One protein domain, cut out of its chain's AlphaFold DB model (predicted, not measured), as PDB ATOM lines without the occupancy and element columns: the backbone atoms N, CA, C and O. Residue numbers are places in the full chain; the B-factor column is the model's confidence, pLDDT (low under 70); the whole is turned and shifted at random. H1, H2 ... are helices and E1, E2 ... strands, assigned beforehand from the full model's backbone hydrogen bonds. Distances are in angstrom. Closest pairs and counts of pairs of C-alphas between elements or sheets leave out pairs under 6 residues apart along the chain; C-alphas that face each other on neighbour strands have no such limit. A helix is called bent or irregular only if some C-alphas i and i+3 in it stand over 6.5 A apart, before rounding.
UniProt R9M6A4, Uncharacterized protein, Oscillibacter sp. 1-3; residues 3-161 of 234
ATOM      1  N   GLU A   3     -15.181  14.819  -8.030       93.25
ATOM      2  CA  GLU A   3     -15.519  16.249  -7.863       93.25
ATOM      3  C   GLU A   3     -16.340  16.575  -6.610       93.25
ATOM      4  O   GLU A   3     -16.397  17.720  -6.185       93.25
ATOM      5  N   LYS A   4     -17.027  15.576  -6.049       94.31
ATOM      6  CA  LYS A   4     -17.812  15.716  -4.816       94.31
ATOM      7  C   LYS A   4     -17.048  15.184  -3.604       94.31
ATOM      8  O   LYS A   4     -17.671  14.909  -2.587       94.31
ATOM      9  N   GLU A   5     -15.741  14.962  -3.762       94.38
ATOM     10  CA  GLU A   5     -14.826  14.486  -2.719       94.38
ATOM     11  C   GLU A   5     -15.316  13.219  -2.005       94.38
ATOM     12  O   GLU A   5     -15.013  12.970  -0.843       94.38
ATOM     13  N   MET A   6     -16.079  12.382  -2.714       94.75
ATOM     14  CA  MET A   6     -16.537  11.115  -2.160       94.75
ATOM     15  C   MET A   6     -15.358  10.152  -1.991       94.75
ATOM     16  O   MET A   6     -14.474  10.136  -2.860       94.75
ATOM     17  N   PRO A   7     -15.368   9.306  -0.946       93.69
ATOM     18  CA  PRO A   7     -14.356   8.275  -0.780       93.69
ATOM     19  C   PRO A   7     -14.477   7.237  -1.901       93.69
ATOM     20  O   PRO A   7     -15.578   6.795  -2.240       93.69
ATOM     21  N   ILE A   8     -13.338   6.882  -2.492       96.19
ATOM     22  CA  ILE A   8     -13.203   5.828  -3.501       96.19
ATOM     23  C   ILE A   8     -11.946   5.047  -3.132       96.19
ATOM     24  O   ILE A   8     -10.845   5.456  -3.483       96.19
ATOM     25  N   ASP A   9     -12.114   3.949  -2.402       95.44
ATOM     26  CA  ASP A   9     -10.985   3.133  -1.938       95.44
ATOM     27  C   ASP A   9     -10.558   2.090  -2.980       95.44
ATOM     28  O   ASP A   9      -9.401   1.682  -3.039       95.44
ATOM     29  N   CYS A  10     -11.493   1.654  -3.828       96.31
ATOM     30  CA  CYS A  10     -11.216   0.773  -4.956       96.31
ATOM     31  C   CYS A  10     -12.276   0.917  -6.054       96.31
ATOM     32  O   CYS A  10     -13.412   1.330  -5.806       96.31
ATOM     33  N   VAL A  11     -11.903   0.535  -7.275       97.75
ATOM     34  CA  VAL A  11     -12.811   0.416  -8.419       97.75
ATOM     35  C   VAL A  11     -12.655  -0.984  -8.994       97.75
ATOM     36  O   VAL A  11     -11.538  -1.424  -9.248       97.75
ATOM     37  N   LEU A  12     -13.766  -1.698  -9.173       97.62
ATOM     38  CA  LEU A  12     -13.774  -3.064  -9.699       97.62
ATOM     39  C   LEU A  12     -14.296  -3.067 -11.138       97.62
ATOM     40  O   LEU A  12     -15.371  -2.530 -11.405       97.62
ATOM     41  N   TYR A  13     -13.583  -3.734 -12.042       97.06
ATOM     42  CA  TYR A  13     -14.009  -3.950 -13.427       97.06
ATOM     43  C   TYR A  13     -14.047  -5.446 -13.730       97.06
ATOM     44  O   TYR A  13     -13.067  -6.142 -13.498       97.06
ATOM     45  N   ALA A  14     -15.174  -5.962 -14.222       96.56
ATOM     46  CA  ALA A  14     -15.273  -7.354 -14.657       96.56
ATOM     47  C   ALA A  14     -15.029  -7.444 -16.163       96.56
ATOM     48  O   ALA A  14     -15.920  -7.137 -16.958       96.56
ATOM     49  N   ASP A  15     -13.832  -7.888 -16.529       95.31
ATOM     50  CA  ASP A  15     -13.422  -8.035 -17.918       95.31
ATOM     51  C   ASP A  15     -13.870  -9.399 -18.463       95.31
ATOM     52  O   ASP A  15     -13.531 -10.465 -17.936       95.31
ATOM     53  N   THR A  16     -14.657  -9.352 -19.538       93.38
ATOM     54  CA  THR A  16     -15.176 -10.548 -20.214       93.38
ATOM     55  C   THR A  16     -14.403 -10.932 -21.471       93.38
ATOM     56  O   THR A  16     -14.672 -11.996 -22.036       93.38
ATOM     57  N   GLY A  17     -13.483 -10.079 -21.927       93.62
ATOM     58  CA  GLY A  17     -12.791 -10.187 -23.212       93.62
ATOM     59  C   GLY A  17     -13.691  -9.959 -24.432       93.62
ATOM     60  O   GLY A  17     -13.296 -10.287 -25.551       93.62
ATOM     61  N   MET A  18     -14.913  -9.456 -24.219       96.00
ATOM     62  CA  MET A  18     -15.957  -9.296 -25.242       96.00
ATOM     63  C   MET A  18     -16.491  -7.861 -25.337       96.00
ATOM     64  O   MET A  18     -17.566  -7.637 -25.896       96.00
ATOM     65  N   GLU A  19     -15.770  -6.891 -24.778       95.62
ATOM     66  CA  GLU A  19     -16.085  -5.469 -24.929       95.62
ATOM     67  C   GLU A  19     -15.487  -4.917 -26.236       95.62
ATOM     68  O   GLU A  19     -14.656  -5.556 -26.889       95.62
ATOM     69  N   PHE A  20     -15.976  -3.758 -26.670       97.50
ATOM     70  CA  PHE A  20     -15.442  -3.063 -27.843       97.50
ATOM     71  C   PHE A  20     -14.020  -2.533 -27.568       97.50
ATOM     72  O   PHE A  20     -13.762  -2.099 -26.443       97.50
ATOM     73  N   PRO A  21     -13.118  -2.483 -28.565       97.06
ATOM     74  CA  PRO A  21     -11.790  -1.882 -28.402       97.06
ATOM     75  C   PRO A  21     -11.826  -0.449 -27.847       97.06
ATOM     76  O   PRO A  21     -11.008  -0.075 -27.011       97.06
ATOM     77  N   GLU A  22     -12.813   0.345 -28.256       97.88
ATOM     78  CA  GLU A  22     -13.020   1.712 -27.777       97.88
ATOM     79  C   GLU A  22     -13.463   1.757 -26.309       97.88
ATOM     80  O   GLU A  22     -13.124   2.695 -25.588       97.88
ATOM     81  N   MET A  23     -14.179   0.728 -25.841       97.19
ATOM     82  CA  MET A  23     -14.510   0.586 -24.423       97.19
ATOM     83  C   MET A  23     -13.255   0.261 -23.611       97.19
ATOM     84  O   MET A  23     -13.041   0.866 -22.567       97.19
ATOM     85  N   GLU A  24     -12.384  -0.620 -24.104       96.31
ATOM     86  CA  GLU A  24     -11.104  -0.918 -23.446       96.31
ATOM     87  C   GLU A  24     -10.209   0.332 -23.360       96.31
ATOM     88  O   GLU A  24      -9.669   0.645 -22.298       96.31
ATOM     89  N   ALA A  25     -10.130   1.124 -24.435       97.56
ATOM     90  CA  ALA A  25      -9.425   2.407 -24.426       97.56
ATOM     91  C   ALA A  25     -10.046   3.415 -23.437       97.56
ATOM     92  O   ALA A  25      -9.329   4.138 -22.741       97.56
ATOM     93  N   HIS A  26     -11.379   3.450 -23.335       97.50
ATOM     94  CA  HIS A  26     -12.078   4.265 -22.344       97.50
ATOM     95  C   HIS A  26     -11.747   3.840 -20.905       97.50
ATOM     96  O   HIS A  26     -11.497   4.704 -20.063       97.50
ATOM     97  N   ILE A  27     -11.719   2.535 -20.619       97.38
ATOM     98  CA  ILE A  27     -11.364   2.010 -19.295       97.38
ATOM     99  C   ILE A  27      -9.918   2.368 -18.939       97.38
ATOM    100  O   ILE A  27      -9.687   2.841 -17.830       97.38
ATOM    101  N   ALA A  28      -8.972   2.255 -19.876       97.94
ATOM    102  CA  ALA A  28      -7.588   2.690 -19.658       97.94
ATOM    103  C   ALA A  28      -7.499   4.193 -19.328       97.94
ATOM    104  O   ALA A  28      -6.870   4.588 -18.353       97.94
ATOM    105  N   LYS A  29      -8.227   5.037 -20.070       98.12
ATOM    106  CA  LYS A  29      -8.310   6.478 -19.783       98.12
ATOM    107  C   LYS A  29      -8.904   6.774 -18.399       98.12
ATOM    108  O   LYS A  29      -8.511   7.743 -17.748       98.12
ATOM    109  N   MET A  30      -9.888   5.985 -17.966       97.31
ATOM    110  CA  MET A  30     -10.476   6.104 -16.631       97.31
ATOM    111  C   MET A  30      -9.484   5.682 -15.543       97.31
ATOM    112  O   MET A  30      -9.410   6.350 -14.515       97.31
ATOM    113  N   ASP A  31      -8.713   4.619 -15.773       98.38
ATOM    114  CA  ASP A  31      -7.650   4.166 -14.871       98.38
ATOM    115  C   ASP A  31      -6.597   5.261 -14.653       98.38
ATOM    116  O   ASP A  31      -6.314   5.624 -13.512       98.38
ATOM    117  N   ASP A  32      -6.124   5.890 -15.734       98.25
ATOM    118  CA  ASP A  32      -5.175   7.008 -15.670       98.25
ATOM    119  C   ASP A  32      -5.726   8.196 -14.862       98.25
ATOM    120  O   ASP A  32      -5.006   8.828 -14.082       98.25
ATOM    121  N   LEU A  33      -7.018   8.516 -15.033       97.69
ATOM    122  CA  LEU A  33      -7.681   9.556 -14.246       97.69
ATOM    123  C   LEU A  33      -7.726   9.173 -12.762       97.69
ATOM    124  O   LEU A  33      -7.399   9.997 -11.912       97.69
ATOM    125  N   LEU A  34      -8.135   7.946 -12.438       97.75
ATOM    126  CA  LEU A  34      -8.218   7.476 -11.054       97.75
ATOM    127  C   LEU A  34      -6.846   7.483 -10.380       97.75
ATOM    128  O   LEU A  34      -6.730   7.940  -9.240       97.75
ATOM    129  N   TYR A  35      -5.802   7.071 -11.095       98.12
ATOM    130  CA  TYR A  35      -4.444   7.097 -10.576       98.12
ATOM    131  C   TYR A  35      -3.978   8.527 -10.302       98.12
ATOM    132  O   TYR A  35      -3.481   8.818  -9.216       98.12
ATOM    133  N   ARG A  36      -4.215   9.460 -11.231       97.88
ATOM    134  CA  ARG A  36      -3.842  10.866 -11.035       97.88
ATOM    135  C   ARG A  36      -4.593  11.527  -9.875       97.88
ATOM    136  O   ARG A  36      -3.986  12.255  -9.099       97.88
ATOM    137  N   GLU A  37      -5.901  11.304  -9.769       97.25
ATOM    138  CA  GLU A  37      -6.759  12.024  -8.815       97.25
ATOM    139  C   GLU A  37      -6.807  11.379  -7.424       97.25
ATOM    140  O   GLU A  37      -7.192  12.030  -6.447       97.25
ATOM    141  N   ARG A  38      -6.510  10.078  -7.331       96.50
ATOM    142  CA  ARG A  38      -6.694   9.279  -6.108       96.50
ATOM    143  C   ARG A  38      -5.559   8.296  -5.820       96.50
ATOM    144  O   ARG A  38      -5.580   7.682  -4.760       96.50
ATOM    145  N   GLY A  39      -4.577   8.143  -6.708       97.44
ATOM    146  CA  GLY A  39      -3.474   7.194  -6.525       97.44
ATOM    147  C   GLY A  39      -3.902   5.724  -6.575       97.44
ATOM    148  O   GLY A  39      -3.178   4.873  -6.065       97.44
ATOM    149  N   ILE A  40      -5.071   5.421  -7.151       97.56
ATOM    150  CA  ILE A  40      -5.622   4.062  -7.242       97.56
ATOM    151  C   ILE A  40      -5.735   3.613  -8.697       97.56
ATOM    152  O   ILE A  40      -6.031   4.420  -9.574       97.56
ATOM    153  N   HIS A  41      -5.579   2.311  -8.916       98.25
ATOM    154  CA  HIS A  41      -5.882   1.656 -10.185       98.25
ATOM    155  C   HIS A  41      -7.174   0.838 -10.081       98.25
ATOM    156  O   HIS A  41      -7.592   0.415  -8.998       98.25
ATOM    157  N   ILE A  42      -7.796   0.590 -11.226       98.50
ATOM    158  CA  ILE A  42      -8.927  -0.304 -11.412       98.50
ATOM    159  C   ILE A  42      -8.459  -1.744 -11.180       98.50
ATOM    160  O   ILE A  42      -7.609  -2.287 -11.887       98.50
ATOM    161  N   THR A  43      -9.095  -2.417 -10.227       98.12
ATOM    162  CA  THR A  43      -8.923  -3.852 -10.018       98.12
ATOM    163  C   THR A  43      -9.748  -4.608 -11.052       98.12
ATOM    164  O   THR A  43     -10.978  -4.691 -10.967       98.12
ATOM    165  N   THR A  44      -9.060  -5.194 -12.031       97.75
ATOM    166  CA  THR A  44      -9.698  -6.003 -13.073       97.75
ATOM    167  C   THR A  44      -9.913  -7.437 -12.590       97.75
ATOM    168  O   THR A  44      -8.968  -8.179 -12.325       97.75
ATOM    169  N   LEU A  45     -11.175  -7.846 -12.497       97.69
ATOM    170  CA  LEU A  45     -11.605  -9.199 -12.178       97.69
ATOM    171  C   LEU A  45     -11.829  -9.977 -13.474       97.69
ATOM    172  O   LEU A  45     -12.640  -9.586 -14.312       97.69
ATOM    173  N   ARG A  46     -11.148 -11.115 -13.607       96.44
ATOM    174  CA  ARG A  46     -11.289 -12.025 -14.748       96.44
ATOM    175  C   ARG A  46     -11.664 -13.412 -14.272       96.44
ATOM    176  O   ARG A  46     -11.158 -13.903 -13.262       96.44
ATOM    177  N   HIS A  47     -12.538 -14.059 -15.028       95.88
ATOM    178  CA  HIS A  47     -12.734 -15.489 -14.870       95.88
ATOM    179  C   HIS A  47     -11.460 -16.213 -15.359       95.88
ATOM    180  O   HIS A  47     -10.900 -15.790 -16.373       95.88
ATOM    181  N   PRO A  48     -10.991 -17.292 -14.696       94.88
ATOM    182  CA  PRO A  48      -9.785 -18.025 -15.116       94.88
ATOM    183  C   PRO A  48      -9.840 -18.531 -16.562       94.88
ATOM    184  O   PRO A  48      -8.814 -18.750 -17.198       94.88
ATOM    185  N   HIS A  49     -11.056 -18.692 -17.078       95.56
ATOM    186  CA  HIS A  49     -11.337 -19.005 -18.469       95.56
ATOM    187  C   HIS A  49     -12.142 -17.880 -19.126       95.56
ATOM    188  O   HIS A  49     -13.101 -17.384 -18.535       95.56
ATOM    189  N   GLY A  50     -11.785 -17.515 -20.357       94.31
ATOM    190  CA  GLY A  50     -12.492 -16.495 -21.134       94.31
ATOM    191  C   GLY A  50     -13.814 -16.981 -21.734       94.31
ATOM    192  O   GLY A  50     -14.145 -18.167 -21.695       94.31
ATOM    193  N   PHE A  51     -14.564 -16.058 -22.340       97.25
ATOM    194  CA  PHE A  51     -15.877 -16.331 -22.931       97.25
ATOM    195  C   PHE A  51     -15.873 -17.505 -23.921       97.25
ATOM    196  O   PHE A  51     -16.743 -18.366 -23.832       97.25
ATOM    197  N   GLU A  52     -14.907 -17.575 -24.839       97.38
ATOM    198  CA  GLU A  52     -14.872 -18.639 -25.854       97.38
ATOM    199  C   GLU A  52     -14.633 -20.022 -25.243       97.38
ATOM    200  O   GLU A  52     -15.339 -20.963 -25.592       97.38
ATOM    201  N   TRP A  53     -13.734 -20.139 -24.261       97.88
ATOM    202  CA  TRP A  53     -13.537 -21.399 -23.538       97.88
ATOM    203  C   TRP A  53     -14.820 -21.830 -22.823       97.88
ATOM    204  O   TRP A  53     -15.240 -22.981 -22.895       97.88
ATOM    205  N   MET A  54     -15.516 -20.890 -22.179       97.31
ATOM    206  CA  MET A  54     -16.799 -21.188 -21.536       97.31
ATOM    207  C   MET A  54     -17.846 -21.632 -22.564       97.31
ATOM    208  O   MET A  54     -18.649 -22.532 -22.304       97.31
ATOM    209  N   MET A  55     -17.849 -21.009 -23.738       97.56
ATOM    210  CA  MET A  55     -18.786 -21.302 -24.812       97.56
ATOM    211  C   MET A  55     -18.524 -22.666 -25.456       97.56
ATOM    212  O   MET A  55     -19.487 -23.382 -25.733       97.56
ATOM    213  N   PHE A  56     -17.265 -23.051 -25.646       98.25
ATOM    214  CA  PHE A  56     -16.915 -24.200 -26.478       98.25
ATOM    215  C   PHE A  56     -16.250 -25.354 -25.744       98.25
ATOM    216  O   PHE A  56     -16.357 -26.463 -26.236       98.25
ATOM    217  N   ASP A  57     -15.635 -25.141 -24.583       98.00
ATOM    218  CA  ASP A  57     -14.707 -26.115 -23.995       98.00
ATOM    219  C   ASP A  57     -15.064 -26.514 -22.552       98.00
ATOM    220  O   ASP A  57     -14.650 -27.576 -22.097       98.00
ATOM    221  N   GLU A  58     -15.890 -25.736 -21.836       97.44
ATOM    222  CA  GLU A  58     -16.238 -26.025 -20.434       97.44
ATOM    223  C   GLU A  58     -16.885 -27.419 -20.255       97.44
ATOM    224  O   GLU A  58     -18.019 -27.623 -20.719       97.44
ATOM    225  N   PRO A  59     -16.248 -28.361 -19.530       97.50
ATOM    226  CA  PRO A  59     -16.806 -29.691 -19.297       97.50
ATOM    227  C   PRO A  59     -18.112 -29.644 -18.501       97.50
ATOM    228  O   PRO A  59     -18.239 -28.907 -17.521       97.50
ATOM    229  N   LYS A  60     -19.098 -30.467 -18.873       96.56
ATOM    230  CA  LYS A  60     -20.320 -30.624 -18.072       96.56
ATOM    231  C   LYS A  60     -20.152 -31.740 -17.060       96.56
ATOM    232  O   LYS A  60     -19.776 -32.851 -17.397       96.56
ATOM    233  N   VAL A  61     -20.495 -31.433 -15.814       95.06
ATOM    234  CA  VAL A  61     -20.320 -32.357 -14.682       95.06
ATOM    235  C   VAL A  61     -21.628 -32.986 -14.207       95.06
ATOM    236  O   VAL A  61     -21.621 -34.039 -13.581       95.06
ATOM    237  N   LYS A  62     -22.779 -32.358 -14.489       95.94
ATOM    238  CA  LYS A  62     -24.077 -32.827 -13.985       95.94
ATOM    239  C   LYS A  62     -24.558 -34.046 -14.797       95.94
ATOM    240  O   LYS A  62     -24.777 -33.865 -15.996       95.94
ATOM    241  N   PRO A  63     -24.836 -35.216 -14.180       96.25
ATOM    242  CA  PRO A  63     -25.252 -36.430 -14.901       96.25
ATOM    243  C   PRO A  63     -26.457 -36.221 -15.828       96.25
ATOM    244  O   PRO A  63     -26.367 -36.469 -17.024       96.25
ATOM    245  N   SER A  64     -27.529 -35.599 -15.329       95.94
ATOM    246  CA  SER A  64     -28.706 -35.254 -16.151       95.94
ATOM    247  C   SER A  64     -28.398 -34.331 -17.340       95.94
ATOM    248  O   SER A  64     -29.102 -34.354 -18.347       95.94
ATOM    249  N   CYS A  65     -27.358 -33.493 -17.252       93.75
ATOM    250  CA  CYS A  65     -26.923 -32.671 -18.383       93.75
ATOM    251  C   CYS A  65     -26.191 -33.524 -19.425       93.75
ATOM    252  O   CYS A  65     -26.431 -33.345 -20.617       93.75
ATOM    253  N   LEU A  66     -25.344 -34.457 -18.980       96.94
ATOM    254  CA  LEU A  66     -24.625 -35.395 -19.841       96.94
ATOM    255  C   LEU A  66     -25.588 -36.331 -20.582       96.94
ATOM    256  O   LEU A  66     -25.506 -36.432 -21.802       96.94
ATOM    257  N   GLU A  67     -26.555 -36.922 -19.879       96.81
ATOM    258  CA  GLU A  67     -27.593 -37.784 -20.465       96.81
ATOM    259  C   GLU A  67     -28.399 -37.051 -21.540       96.81
ATOM    260  O   GLU A  67     -28.526 -37.521 -22.671       96.81
ATOM    261  N   ARG A  68     -28.884 -35.842 -21.225       94.19
ATOM    262  CA  ARG A  68     -29.630 -35.019 -22.184       94.19
ATOM    263  C   ARG A  68     -28.782 -34.663 -23.406       94.19
ATOM    264  O   ARG A  68     -29.295 -34.624 -24.518       94.19
ATOM    265  N   ARG A  69     -27.490 -34.376 -23.221       94.88
ATOM    266  CA  ARG A  69     -26.578 -34.055 -24.330       94.88
ATOM    267  C   ARG A  69     -26.325 -35.252 -25.235       94.88
ATOM    268  O   ARG A  69     -26.384 -35.081 -26.448       94.88
ATOM    269  N   ALA A  70     -26.152 -36.440 -24.659       95.50
ATOM    270  CA  ALA A  70     -26.054 -37.680 -25.419       95.50
ATOM    271  C   ALA A  70     -27.320 -37.927 -26.257       95.50
ATOM    272  O   ALA A  70     -27.215 -38.206 -27.447       95.50
ATOM    273  N   GLN A  71     -28.512 -37.723 -25.681       94.75
ATOM    274  CA  GLN A  71     -29.788 -37.836 -26.406       94.75
ATOM    275  C   GLN A  71     -29.926 -36.819 -27.553       94.75
ATOM    276  O   GLN A  71     -30.512 -37.132 -28.583       94.75
ATOM    277  N   MET A  72     -29.388 -35.607 -27.385       92.19
ATOM    278  CA  MET A  72     -29.397 -34.558 -28.416       92.19
ATOM    279  C   MET A  72     -28.269 -34.703 -29.451       92.19
ATOM    280  O   MET A  72     -28.230 -33.920 -30.398       92.19
ATOM    281  N   GLY A  73     -27.335 -35.643 -29.270       94.25
ATOM    282  CA  GLY A  73     -26.170 -35.796 -30.145       94.25
ATOM    283  C   GLY A  73     -25.187 -34.619 -30.096       94.25
ATOM    284  O   GLY A  73     -24.512 -34.357 -31.087       94.25
ATOM    285  N   VAL A  74     -25.110 -33.893 -28.972       95.75
ATOM    286  CA  VAL A  74     -24.192 -32.748 -28.801       95.75
ATOM    287  C   VAL A  74     -23.062 -33.067 -27.808       95.75
ATOM    288  O   VAL A  74     -23.262 -33.875 -26.897       95.75
ATOM    289  N   PRO A  75     -21.886 -32.414 -27.912       96.75
ATOM    290  CA  PRO A  75     -20.738 -32.728 -27.061       96.75
ATOM    291  C   PRO A  75     -20.986 -32.509 -25.556       96.75
ATOM    292  O   PRO A  75     -21.717 -31.588 -25.165       96.75
ATOM    293  N   PRO A  76     -20.323 -33.274 -24.665       97.06
ATOM    294  CA  PRO A  76     -20.461 -33.151 -23.210       97.06
ATOM    295  C   PRO A  76     -19.709 -31.943 -22.609       97.06
ATOM    296  O   PRO A  76     -19.504 -31.881 -21.400       97.06
ATOM    297  N   TYR A  77     -19.313 -30.967 -23.429       97.75
ATOM    298  CA  TYR A  77     -18.574 -29.764 -23.039       97.75
ATOM    299  C   TYR A  77     -19.050 -28.523 -23.828       97.75
ATOM    300  O   TYR A  77     -19.876 -28.647 -24.735       97.75
ATOM    301  N   GLY A  78     -18.636 -27.322 -23.414       97.44
ATOM    302  CA  GLY A  78     -19.061 -26.030 -23.969       97.44
ATOM    303  C   GLY A  78     -20.497 -25.635 -23.601       97.44
ATOM    304  O   GLY A  78     -21.372 -26.485 -23.450       97.44
ATOM    305  N   ASN A  79     -20.770 -24.347 -23.392       96.62
ATOM    306  CA  ASN A  79     -22.113 -23.835 -23.091       96.62
ATOM    307  C   ASN A  79     -22.981 -23.524 -24.317       96.62
ATOM    308  O   ASN A  79     -24.196 -23.437 -24.152       96.62
ATOM    309  N   GLY A  80     -22.398 -23.350 -25.503       96.56
ATOM    310  CA  GLY A  80     -23.105 -22.754 -26.637       96.56
ATOM    311  C   GLY A  80     -23.489 -21.288 -26.395       96.56
ATOM    312  O   GLY A  80     -23.089 -20.669 -25.399       96.56
ATOM    313  N   TRP A  81     -24.269 -20.717 -27.312       96.62
ATOM    314  CA  TRP A  81     -24.702 -19.323 -27.221       96.62
ATOM    315  C   TRP A  81     -25.556 -19.068 -25.963       96.62
ATOM    316  O   TRP A  81     -26.466 -19.844 -25.657       96.62
ATOM    317  N   PRO A  82     -25.302 -17.981 -25.206       94.56
ATOM    318  CA  PRO A  82     -26.184 -17.570 -24.123       94.56
ATOM    319  C   PRO A  82     -27.555 -17.143 -24.664       94.56
ATOM    320  O   PRO A  82     -27.664 -16.380 -25.622       94.56
ATOM    321  N   GLY A  83     -28.615 -17.593 -23.998       91.12
ATOM    322  CA  GLY A  83     -29.998 -17.259 -24.335       91.12
ATOM    323  C   GLY A  83     -30.655 -16.363 -23.289       91.12
ATOM    324  O   GLY A  83     -30.086 -16.083 -22.235       91.12
ATOM    325  N   MET A  84     -31.905 -15.949 -23.531       86.81
ATOM    326  CA  MET A  84     -32.660 -15.162 -22.544       86.81
ATOM    327  C   MET A  84     -32.795 -15.877 -21.194       86.81
ATOM    328  O   MET A  84     -32.730 -15.207 -20.165       86.81
ATOM    329  N   THR A  85     -32.962 -17.203 -21.221       85.38
ATOM    330  CA  THR A  85     -33.140 -18.071 -20.048       85.38
ATOM    331  C   THR A  85     -31.818 -18.468 -19.396       85.38
ATOM    332  O   THR A  85     -31.739 -18.543 -18.175       85.38
ATOM    333  N   VAL A  86     -30.772 -18.704 -20.193       88.62
ATOM    334  CA  VAL A  86     -29.457 -19.146 -19.714       88.62
ATOM    335  C   VAL A  86     -28.403 -18.125 -20.125       88.62
ATOM    336  O   VAL A  86     -27.802 -18.211 -21.195       88.62
ATOM    337  N   ARG A  87     -28.174 -17.145 -19.245       92.88
ATOM    338  CA  ARG A  87     -27.194 -16.060 -19.424       92.88
ATOM    339  C   ARG A  87     -25.901 -16.366 -18.679       92.88
ATOM    340  O   ARG A  87     -25.510 -15.639 -17.763       92.88
ATOM    341  N   TRP A  88     -25.251 -17.468 -19.052       95.00
ATOM    342  CA  TRP A  88     -24.029 -17.924 -18.384       95.00
ATOM    343  C   TRP A  88     -22.922 -16.860 -18.422       95.00
ATOM    344  O   TRP A  88     -22.203 -16.714 -17.442       95.00
ATOM    345  N   CYS A  89     -22.835 -16.057 -19.488       95.44
ATOM    346  CA  CYS A  89     -21.850 -14.981 -19.599       95.44
ATOM    347  C   CYS A  89     -22.083 -13.873 -18.559       95.44
ATOM    348  O   CYS A  89     -21.145 -13.455 -17.890       95.44
ATOM    349  N   THR A  90     -23.332 -13.443 -18.346       94.50
ATOM    350  CA  THR A  90     -23.676 -12.475 -17.292       94.50
ATOM    351  C   THR A  90     -23.374 -13.043 -15.910       94.50
ATOM    352  O   THR A  90     -22.750 -12.361 -15.106       94.50
ATOM    353  N   GLY A  91     -23.783 -14.288 -15.648       95.12
ATOM    354  CA  GLY A  91     -23.564 -14.946 -14.361       95.12
ATOM    355  C   GLY A  91     -22.080 -15.106 -14.041       95.12
ATOM    356  O   GLY A  91     -21.565 -14.505 -13.102       95.12
ATOM    357  N   GLN A  92     -21.393 -15.905 -14.854       95.31
ATOM    358  CA  GLN A  92     -20.048 -16.402 -14.567       95.31
ATOM    359  C   GLN A  92     -18.950 -15.369 -14.834       95.31
ATOM    360  O   GLN A  92     -17.990 -15.308 -14.071       95.31
ATOM    361  N   LEU A  93     -19.097 -14.543 -15.877       95.88
ATOM    362  CA  LEU A  93     -18.055 -13.589 -16.277       95.88
ATOM    363  C   LEU A  93     -18.269 -12.177 -15.719       95.88
ATOM    364  O   LEU A  93     -17.359 -11.365 -15.808       95.88
ATOM    365  N   LYS A  94     -19.452 -11.855 -15.170       94.12
ATOM    366  CA  LYS A  94     -19.740 -10.514 -14.628       94.12
ATOM    367  C   LYS A  94     -20.198 -10.568 -13.175       94.12
ATOM    368  O   LYS A  94     -19.463 -10.185 -12.267       94.12
ATOM    369  N   THR A  95     -21.419 -11.046 -12.933       95.25
ATOM    370  CA  THR A  95     -22.079 -10.856 -11.637       95.25
ATOM    371  C   THR A  95     -21.435 -11.669 -10.525       95.25
ATOM    372  O   THR A  95     -21.266 -11.142  -9.435       95.25
ATOM    373  N   HIS A  96     -21.032 -12.919 -10.774       95.94
ATOM    374  CA  HIS A  96     -20.394 -13.742  -9.741       95.94
ATOM    375  C   HIS A  96     -19.036 -13.180  -9.311       95.94
ATOM    376  O   HIS A  96     -18.744 -13.185  -8.118       95.94
ATOM    377  N   LEU A  97     -18.238 -12.662 -10.251       96.50
ATOM    378  CA  LEU A  97     -16.938 -12.057  -9.952       96.50
ATOM    379  C   LEU A  97     -17.107 -10.813  -9.073       96.50
ATOM    380  O   LEU A  97     -16.543 -10.752  -7.982       96.50
ATOM    381  N   ILE A  98     -17.953  -9.873  -9.508       96.44
ATOM    382  CA  ILE A  98     -18.216  -8.631  -8.770       96.44
ATOM    383  C   ILE A  98     -18.848  -8.929  -7.413       96.44
ATOM    384  O   ILE A  98     -18.372  -8.435  -6.400       96.44
ATOM    385  N   SER A  99     -19.895  -9.757  -7.354       95.50
ATOM    386  CA  SER A  99     -20.568 -10.058  -6.087       95.50
ATOM    387  C   SER A  99     -19.654 -10.778  -5.102       95.50
ATOM    388  O   SER A  99     -19.715 -10.475  -3.915       95.50
ATOM    389  N   LYS A 100     -18.793 -11.697  -5.562       96.50
ATOM    390  CA  LYS A 100     -17.814 -12.357  -4.691       96.50
ATOM    391  C   LYS A 100     -16.887 -11.330  -4.045       96.50
ATOM    392  O   LYS A 100     -16.724 -11.355  -2.827       96.50
ATOM    393  N   GLU A 101     -16.324 -10.432  -4.845       97.38
ATOM    394  CA  GLU A 101     -15.353  -9.457  -4.354       97.38
ATOM    395  C   GLU A 101     -15.999  -8.366  -3.495       97.38
ATOM    396  O   GLU A 101     -15.535  -8.083  -2.394       97.38
ATOM    397  N   VAL A 102     -17.142  -7.827  -3.922       96.00
ATOM    398  CA  VAL A 102     -17.911  -6.853  -3.136       96.00
ATOM    399  C   VAL A 102     -18.338  -7.444  -1.794       96.00
ATOM    400  O   VAL A 102     -18.210  -6.776  -0.772       96.00
ATOM    401  N   ASN A 103     -18.809  -8.694  -1.752       96.06
ATOM    402  CA  ASN A 103     -19.208  -9.330  -0.493       96.06
ATOM    403  C   ASN A 103     -18.013  -9.567   0.439       96.06
ATOM    404  O   ASN A 103     -18.158  -9.425   1.654       96.06
ATOM    405  N   ARG A 104     -16.837  -9.899  -0.111       97.31
ATOM    406  CA  ARG A 104     -15.591  -9.991   0.658       97.31
ATOM    407  C   ARG A 104     -15.258  -8.642   1.302       97.31
ATOM    408  O   ARG A 104     -15.114  -8.582   2.519       97.31
ATOM    409  N   LEU A 105     -15.239  -7.562   0.517       96.62
ATOM    410  CA  LEU A 105     -14.952  -6.202   0.997       96.62
ATOM    411  C   LEU A 105     -15.991  -5.704   2.017       96.62
ATOM    412  O   LEU A 105     -15.632  -5.159   3.058       96.62
ATOM    413  N   LYS A 106     -17.285  -5.952   1.774       94.81
ATOM    414  CA  LYS A 106     -18.368  -5.646   2.724       94.81
ATOM    415  C   LYS A 106     -18.162  -6.343   4.070       94.81
ATOM    416  O   LYS A 106     -18.400  -5.736   5.109       94.81
ATOM    417  N   LYS A 107     -17.715  -7.603   4.061       95.19
ATOM    418  CA  LYS A 107     -17.487  -8.390   5.279       95.19
ATOM    419  C   LYS A 107     -16.211  -7.982   6.016       95.19
ATOM    420  O   LYS A 107     -16.224  -7.902   7.237       95.19
ATOM    421  N   GLU A 108     -15.117  -7.776   5.292       96.25
ATOM    422  CA  GLU A 108     -13.794  -7.543   5.884       96.25
ATOM    423  C   GLU A 108     -13.563  -6.080   6.270       96.25
ATOM    424  O   GLU A 108     -12.827  -5.810   7.213       96.25
ATOM    425  N   GLN A 109     -14.185  -5.140   5.555       94.25
ATOM    426  CA  GLN A 109     -13.894  -3.707   5.669       94.25
ATOM    427  C   GLN A 109     -15.146  -2.849   5.880       94.25
ATOM    428  O   GLN A 109     -15.052  -1.626   5.892       94.25
ATOM    429  N   ASN A 110     -16.327  -3.464   6.027       93.88
ATOM    430  CA  ASN A 110     -17.607  -2.751   6.076       93.88
ATOM    431  C   ASN A 110     -17.800  -1.789   4.881       93.88
ATOM    432  O   ASN A 110     -18.318  -0.681   5.025       93.88
ATOM    433  N   ALA A 111     -17.342  -2.210   3.697       95.75
ATOM    434  CA  ALA A 111     -17.320  -1.372   2.506       95.75
ATOM    435  C   ALA A 111     -18.724  -0.925   2.059       95.75
ATOM    436  O   ALA A 111     -19.684  -1.701   2.073       95.75
ATOM    437  N   LEU A 112     -18.819   0.316   1.578       96.75
ATOM    438  CA  LEU A 112     -19.981   0.805   0.838       96.75
ATOM    439  C   LEU A 112     -19.813   0.500  -0.653       96.75
ATOM    440  O   LEU A 112     -18.739   0.672  -1.220       96.75
ATOM    441  N   HIS A 113     -20.892   0.076  -1.304       96.44
ATOM    442  CA  HIS A 113     -20.918  -0.231  -2.727       96.44
ATOM    443  C   HIS A 113     -21.682   0.857  -3.487       96.44
ATOM    444  O   HIS A 113     -22.913   0.918  -3.444       96.44
ATOM    445  N   TYR A 114     -20.940   1.719  -4.183       97.19
ATOM    446  CA  TYR A 114     -21.506   2.748  -5.051       97.19
ATOM    447  C   TYR A 114     -21.930   2.152  -6.392       97.19
ATOM    448  O   TYR A 114     -21.118   1.561  -7.100       97.19
ATOM    449  N   ILE A 115     -23.202   2.323  -6.753       96.50
ATOM    450  CA  ILE A 115     -23.780   1.747  -7.968       96.50
ATOM    451  C   ILE A 115     -24.331   2.872  -8.851       96.50
ATOM    452  O   ILE A 115     -25.171   3.665  -8.423       96.50
ATOM    453  N   GLY A 116     -23.892   2.909 -10.110       96.19
ATOM    454  CA  GLY A 116     -24.310   3.891 -11.117       96.19
ATOM    455  C   GLY A 116     -25.685   3.624 -11.738       96.19
ATOM    456  O   GLY A 116     -25.793   3.592 -12.957       96.19
ATOM    457  N   ILE A 117     -26.725   3.395 -10.928       97.81
ATOM    458  CA  ILE A 117     -28.120   3.401 -11.410       97.81
ATOM    459  C   ILE A 117     -28.566   4.855 -11.543       97.81
ATOM    460  O   ILE A 117     -28.443   5.606 -10.578       97.81
ATOM    461  N   ALA A 118     -29.066   5.243 -12.715       97.94
ATOM    462  CA  ALA A 118     -29.550   6.595 -12.966       97.94
ATOM    463  C   ALA A 118     -30.895   6.877 -12.272       97.94
ATOM    464  O   ALA A 118     -31.635   5.965 -11.899       97.94
ATOM    465  N   ALA A 119     -31.237   8.155 -12.106       98.44
ATOM    466  CA  ALA A 119     -32.454   8.585 -11.419       98.44
ATOM    467  C   ALA A 119     -33.748   8.082 -12.088       98.44
ATOM    468  O   ALA A 119     -34.683   7.675 -11.401       98.44
ATOM    469  N   ASP A 120     -33.789   8.048 -13.418       98.25
ATOM    470  CA  ASP A 120     -34.882   7.494 -14.231       98.25
ATOM    471  C   ASP A 120     -34.920   5.953 -14.241       98.25
ATOM    472  O   ASP A 120     -35.875   5.337 -14.717       98.25
ATOM    473  N   GLU A 121     -33.930   5.318 -13.619       97.69
ATOM    474  CA  GLU A 121     -33.822   3.876 -13.428       97.69
ATOM    475  C   GLU A 121     -33.957   3.451 -11.955       97.69
ATOM    476  O   GLU A 121     -33.730   2.284 -11.629       97.69
ATOM    477  N   ALA A 122     -34.365   4.356 -11.057       97.50
ATOM    478  CA  ALA A 122     -34.371   4.138  -9.604       97.50
ATOM    479  C   ALA A 122     -35.166   2.901  -9.141       97.50
ATOM    480  O   ALA A 122     -34.855   2.310  -8.110       97.50
ATOM    481  N   HIS A 123     -36.141   2.432  -9.927       97.38
ATOM    482  CA  HIS A 123     -36.860   1.177  -9.672       97.38
ATOM    483  C   HIS A 123     -35.951  -0.074  -9.666       97.38
ATOM    484  O   HIS A 123     -36.370  -1.140  -9.219       97.38
ATOM    485  N   ARG A 124     -34.717   0.030 -10.178       96.75
ATOM    486  CA  ARG A 124     -33.694  -1.029 -10.176       96.75
ATOM    487  C   ARG A 124     -32.858  -1.054  -8.890       96.75
ATOM    488  O   ARG A 124     -32.074  -1.990  -8.707       96.75
ATOM    489  N   CYS A 125     -32.976  -0.039  -8.031       97.31
ATOM    490  CA  CYS A 125     -32.283   0.016  -6.748       97.31
ATOM    491  C   CYS A 125     -32.752  -1.115  -5.828       97.31
ATOM    492  O   CYS A 125     -33.898  -1.556  -5.875       97.31
ATOM    493  N   LYS A 126     -31.839  -1.597  -4.987       95.25
ATOM    494  CA  LYS A 126     -32.105  -2.635  -3.995       95.25
ATOM    495  C   LYS A 126     -32.014  -2.030  -2.607       95.25
ATOM    496  O   LYS A 126     -31.137  -1.206  -2.357       95.25
ATOM    497  N   ASP A 127     -32.884  -2.497  -1.725       93.88
ATOM    498  CA  ASP A 127     -32.843  -2.154  -0.310       93.88
ATOM    499  C   ASP A 127     -31.713  -2.942   0.376       93.88
ATOM    500  O   ASP A 127     -31.868  -4.104   0.752       93.88
ATOM    501  N   ASP A 128     -30.522  -2.346   0.406       94.12
ATOM    502  CA  ASP A 128     -29.315  -2.878   1.042       94.12
ATOM    503  C   ASP A 128     -28.583  -1.705   1.717       94.12
ATOM    504  O   ASP A 128     -28.206  -0.746   1.032       94.12
ATOM    505  N   PRO A 129     -28.347  -1.760   3.040       93.69
ATOM    506  CA  PRO A 129     -27.794  -0.644   3.804       93.69
ATOM    507  C   PRO A 129     -26.344  -0.304   3.437       93.69
ATOM    508  O   PRO A 129     -25.872   0.779   3.788       93.69
ATOM    509  N   GLN A 130     -25.636  -1.188   2.730       95.50
ATOM    510  CA  GLN A 130     -24.286  -0.950   2.221       95.50
ATOM    511  C   GLN A 130     -24.282  -0.525   0.745       95.50
ATOM    512  O   GLN A 130     -23.221  -0.192   0.225       95.50
ATOM    513  N   ASN A 131     -25.426  -0.504   0.052       96.25
ATOM    514  CA  ASN A 131     -25.509   0.046  -1.302       96.25
ATOM    515  C   ASN A 131     -25.783   1.552  -1.265       96.25
ATOM    516  O   ASN A 131     -26.516   2.065  -0.419       96.25
ATOM    517  N   ARG A 132     -25.189   2.274  -2.210       96.88
ATOM    518  CA  ARG A 132     -25.373   3.714  -2.397       96.88
ATOM    519  C   ARG A 132     -25.634   3.986  -3.869       96.88
ATOM    520  O   ARG A 132     -25.032   3.333  -4.726       96.88
ATOM    521  N   TYR A 133     -26.501   4.950  -4.167       97.81
ATOM    522  CA  TYR A 133     -26.966   5.218  -5.529       97.81
ATOM    523  C   TYR A 133     -26.761   6.694  -5.881       97.81
ATOM    524  O   TYR A 133     -27.738   7.436  -6.003       97.81
ATOM    525  N   PRO A 134     -25.503   7.147  -6.072       97.69
ATOM    526  CA  PRO A 134     -25.206   8.574  -6.163       97.69
ATOM    527  C   PRO A 134     -25.970   9.299  -7.277       97.69
ATOM    528  O   PRO A 134     -26.422  10.420  -7.077       97.69
ATOM    529  N   LEU A 135     -26.175   8.669  -8.439       98.25
ATOM    530  CA  LEU A 135     -26.914   9.306  -9.538       98.25
ATOM    531  C   LEU A 135     -28.411   9.461  -9.223       98.25
ATOM    532  O   LEU A 135     -28.997  10.474  -9.595       98.25
ATOM    533  N   VAL A 136     -29.017   8.524  -8.484       98.31
ATOM    534  CA  VAL A 136     -30.391   8.672  -7.971       98.31
ATOM    535  C   VAL A 136     -30.455   9.799  -6.943       98.31
ATOM    536  O   VAL A 136     -31.297  10.688  -7.054       98.31
ATOM    537  N   GLU A 137     -29.534   9.801  -5.977       97.12
ATOM    538  CA  GLU A 137     -29.446  10.814  -4.916       97.12
ATOM    539  C   GLU A 137     -29.256  12.230  -5.490       97.12
ATOM    540  O   GLU A 137     -29.834  13.197  -4.995       97.12
ATOM    541  N   TRP A 138     -28.495  12.356  -6.580       97.81
ATOM    542  CA  TRP A 138     -28.258  13.621  -7.280       97.81
ATOM    543  C   TRP A 138     -29.296  13.943  -8.354       97.81
ATOM    544  O   TRP A 138     -29.188  14.989  -8.992       97.81
ATOM    545  N   LYS A 139     -30.301  13.078  -8.547       98.25
ATOM    546  CA  LYS A 139     -31.352  13.226  -9.564       98.25
ATOM    547  C   LYS A 139     -30.796  13.354 -10.992       98.25
ATOM    548  O   LYS A 139     -31.326  14.116 -11.796       98.25
ATOM    549  N   ILE A 140     -29.729  12.614 -11.293       98.44
ATOM    550  CA  ILE A 140     -29.073  12.573 -12.605       98.44
ATOM    551  C   ILE A 140     -29.651  11.413 -13.419       98.44
ATOM    552  O   ILE A 140     -29.545  10.255 -13.013       98.44
ATOM    553  N   THR A 141     -30.248  11.720 -14.569       98.50
ATOM    554  CA  THR A 141     -30.762  10.719 -15.523       98.50
ATOM    555  C   THR A 141     -29.648  10.078 -16.351       98.50
ATOM    556  O   THR A 141     -28.531  10.599 -16.401       98.50
ATOM    557  N   GLU A 142     -29.937   8.974 -17.048       97.00
ATOM    558  CA  GLU A 142     -28.969   8.308 -17.940       97.00
ATOM    559  C   GLU A 142     -28.407   9.286 -18.990       97.00
ATOM    560  O   GLU A 142     -27.192   9.393 -19.169       97.00
ATOM    561  N   ALA A 143     -29.280  10.079 -19.619       96.81
ATOM    562  CA  ALA A 143     -28.881  11.073 -20.618       96.81
ATOM    563  C   ALA A 143     -27.975  12.169 -20.030       96.81
ATOM    564  O   ALA A 143     -26.991  12.571 -20.652       96.81
ATOM    565  N   GLN A 144     -28.273  12.641 -18.815       98.25
ATOM    566  CA  GLN A 144     -27.428  13.619 -18.131       98.25
ATOM    567  C   GLN A 144     -26.076  13.018 -17.736       98.25
ATOM    568  O   GLN A 144     -25.056  13.687 -17.881       98.25
ATOM    569  N   ALA A 145     -26.048  11.765 -17.275       97.38
ATOM    570  CA  ALA A 145     -24.810  11.066 -16.946       97.38
ATOM    571  C   ALA A 145     -23.897  10.936 -18.176       97.38
ATOM    572  O   ALA A 145     -22.709  11.244 -18.086       97.38
ATOM    573  N   LEU A 146     -24.456  10.580 -19.337       96.56
ATOM    574  CA  LEU A 146     -23.706  10.530 -20.593       96.56
ATOM    575  C   LEU A 146     -23.165  11.913 -20.991       96.56
ATOM    576  O   LEU A 146     -21.983  12.048 -21.306       96.56
ATOM    577  N   GLN A 147     -23.981  12.966 -20.890       97.81
ATOM    578  CA  GLN A 147     -23.537  14.331 -21.187       97.81
ATOM    579  C   GLN A 147     -22.417  14.809 -20.246       97.81
ATOM    580  O   GLN A 147     -21.499  15.513 -20.667       97.81
ATOM    581  N   ILE A 148     -22.473  14.414 -18.972       97.56
ATOM    582  CA  ILE A 148     -21.438  14.672 -17.961       97.56
ATOM    583  C   ILE A 148     -20.124  13.977 -18.336       97.56
ATOM    584  O   ILE A 148     -19.059  14.577 -18.162       97.56
ATOM    585  N   CYS A 149     -20.176  12.744 -18.850       97.12
ATOM    586  CA  CYS A 149     -19.002  12.054 -19.386       97.12
ATOM    587  C   CYS A 149     -18.397  12.843 -20.555       97.12
ATOM    588  O   CYS A 149     -17.208  13.167 -20.516       97.12
ATOM    589  N   TYR A 150     -19.217  13.250 -21.531       97.75
ATOM    590  CA  TYR A 150     -18.755  14.037 -22.678       97.75
ATOM    591  C   TYR A 150     -18.114  15.363 -22.272       97.75
ATOM    592  O   TYR A 150     -17.025  15.687 -22.742       97.75
ATOM    593  N   SER A 151     -18.716  16.101 -21.334       97.62
ATOM    594  CA  SER A 151     -18.159  17.380 -20.873       97.62
ATOM    595  C   SER A 151     -16.809  17.238 -20.157       97.62
ATOM    596  O   SER A 151     -16.123  18.232 -19.948       97.62
ATOM    597  N   ARG A 152     -16.436  16.017 -19.752       96.38
ATOM    598  CA  ARG A 152     -15.155  15.667 -19.112       96.38
ATOM    599  C   ARG A 152     -14.201  14.950 -20.072       96.38
ATOM    600  O   ARG A 152     -13.189  14.404 -19.645       96.38
ATOM    601  N   GLY A 153     -14.522  14.943 -21.366       96.56
ATOM    602  CA  GLY A 153     -13.709  14.332 -22.410       96.56
ATOM    603  C   GLY A 153     -13.823  12.810 -22.488       96.56
ATOM    604  O   GLY A 153     -12.955  12.180 -23.084       96.56
ATOM    605  N   PHE A 154     -14.842  12.192 -21.893       97.19
ATOM    606  CA  PHE A 154     -15.110  10.761 -22.047       97.19
ATOM    607  C   PHE A 154     -16.159  10.537 -23.136       97.19
ATOM    608  O   PHE A 154     -17.354  10.605 -22.866       97.19
ATOM    609  N   ASP A 155     -15.698  10.263 -24.354       96.62
ATOM    610  CA  ASP A 155     -16.514  10.050 -25.560       96.62
ATOM    611  C   ASP A 155     -16.754   8.571 -25.904       96.62
ATOM    612  O   ASP A 155     -17.557   8.259 -26.782       96.62
ATOM    613  N   PHE A 156     -16.089   7.656 -25.190       97.12
ATOM    614  CA  PHE A 156     -16.150   6.210 -25.426       97.12
ATOM    615  C   PHE A 156     -15.758   5.833 -26.863       97.12
ATOM    616  O   PHE A 156     -16.320   4.893 -27.419       97.12
ATOM    617  N   GLY A 157     -14.865   6.607 -27.496       96.25
ATOM    618  CA  GLY A 157     -14.489   6.420 -28.900       96.25
ATOM    619  C   GLY A 157     -15.672   6.513 -29.871       96.25
ATOM    620  O   GLY A 157     -15.680   5.836 -30.894       96.25
ATOM    621  N   GLY A 158     -16.708   7.288 -29.530       96.88
ATOM    622  CA  GLY A 158     -17.906   7.451 -30.356       96.88
ATOM    623  C   GLY A 158     -18.890   6.277 -30.283       96.88
ATOM    624  O   GLY A 158     -19.890   6.273 -30.999       96.88
ATOM    625  N   LEU A 159     -18.680   5.285 -29.404       97.44
ATOM    626  CA  LEU A 159     -19.567   4.116 -29.321       97.44
ATOM    627  C   LEU A 159     -21.036   4.490 -29.094       97.44
ATOM    628  O   LEU A 159     -21.909   3.850 -29.667       97.44
ATOM    629  N   TYR A 160     -21.324   5.519 -28.296       96.44
ATOM    630  CA  TYR A 160     -22.698   5.971 -28.035       96.44
ATOM    631  C   TYR A 160     -23.310   6.813 -29.170       96.44
ATOM    632  O   TYR A 160     -24.515   7.056 -29.163       96.44
ATOM    633  N   GLU A 161     -22.518   7.228 -30.164       95.50
ATOM    634  CA  GLU A 161     -23.023   7.839 -31.402       95.50
ATOM    635  C   GLU A 161     -23.509   6.765 -32.384       95.50
ATOM    636  O   GLU A 161     -24.451   6.972 -33.148       95.50
TER     637      GLU A 161
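What this domain is: This is residues 3 to 161 of the 234 residues of an uncharacterized protein of Oscillibacter sp. 1-3 (UniProt R9M6A4). A small parallel sheet of two strands, E1 and E2, lies between helix H1 on one side and the long, kinked helix H4 on the other. The short helices H5, H6 and H7 cluster towards one end of the domain with H8 beside the start of H1, while the opposite end is made by H3, which follows H2, lies far from the sheet and touches no helix. The printed part has 159 residues, with eight named helices and two named strands in the order E1 H1 E2 H2 H3 H4 H5 H6 H7 H8, mostly helix. It is loose, with a radius of gyration of the C-alphas of 19.2 A, and elongated, spanning 58 by 37 by 32 A.

Where its parts are: E1 covers residues 11 to 15, 12.7 A long, from C-alpha 11 at (-12.811, 0.416, -8.419), and E2 residues 42 to 46, 12.4 A. H1 is residues 21 to 38, 25.4 A, and H4 residues 88 to 109, 29.7 A, with a kink of 34 degrees near residue 96. H2 is residues 51 to 56, and H3 residues 63 to 72, 14.3 A, from C-alpha 63 at (-25.252, -36.430, -14.901). H5 is residues 119 to 124, H6 residues 134 to 137, H7 residues 142 to 151, 14.4 A, and H8 residues 156 to 161, with C-alpha 161 at (-23.023, 7.839, -31.402). H4 is only just irregular, C-alphas 93 and 96 being 6.9 A apart; H5 and H8 are irregular, with 8.0 A from C-alpha 120 to 123 and 8.3 A from 157 to 160.

How they stand to each other: E1 and E2 are parallel at 32 degrees, with N 45 and O 13 at 2.7 A and N 13 and O 43 at 3.0 A, within hydrogen-bond range. E1, H1 and E2 form a strand-helix-strand unit, two parallel neighbour strands with a helix between them in the chain; its crossover is right-handed. The closest C-alphas of E1 and H4, Ala 14 and Lys 94, are 5.5 A apart. H1 and H4 are apart. With residues 22 to 26 alone, H1 touches H8, closest at the C-alphas of Glu 22 and Gly 157, 5.1 A, at a steep tilt of 57 degrees, opposite ways. H2 and H4 are close but not clearly touching, the C-alphas of Phe 51 and Cys 89 being closest at 7.0 A. H5 touches H6, closest at the C-alphas of Ala 119 and Val 136, 4.0 A. H5 and H7 only just touch, with 3 pairs of C-alphas within 8 A, the closest being Asp 120 and Glu 142 at 7.0 A. Every O i to N i+4 pair is within hydrogen-bond range in H1, H2, H3 and H7, against 16 of 18 in H4 and 0 of 2 in both H5 and H8, which each have 2 of 3 O i to N i+3 pairs within range; H6 is too short for an O i to N i+4 pair.

The domain as a whole: The two C-alphas farthest apart, those of Glu 5 and Gln 71, are 59.4 A apart. The printed part has no cut. H3 to H4 is a long link of 15 residues, 73 to 87. The model's mean pLDDT of the printed part is 96.3, and no printed residue is under 70.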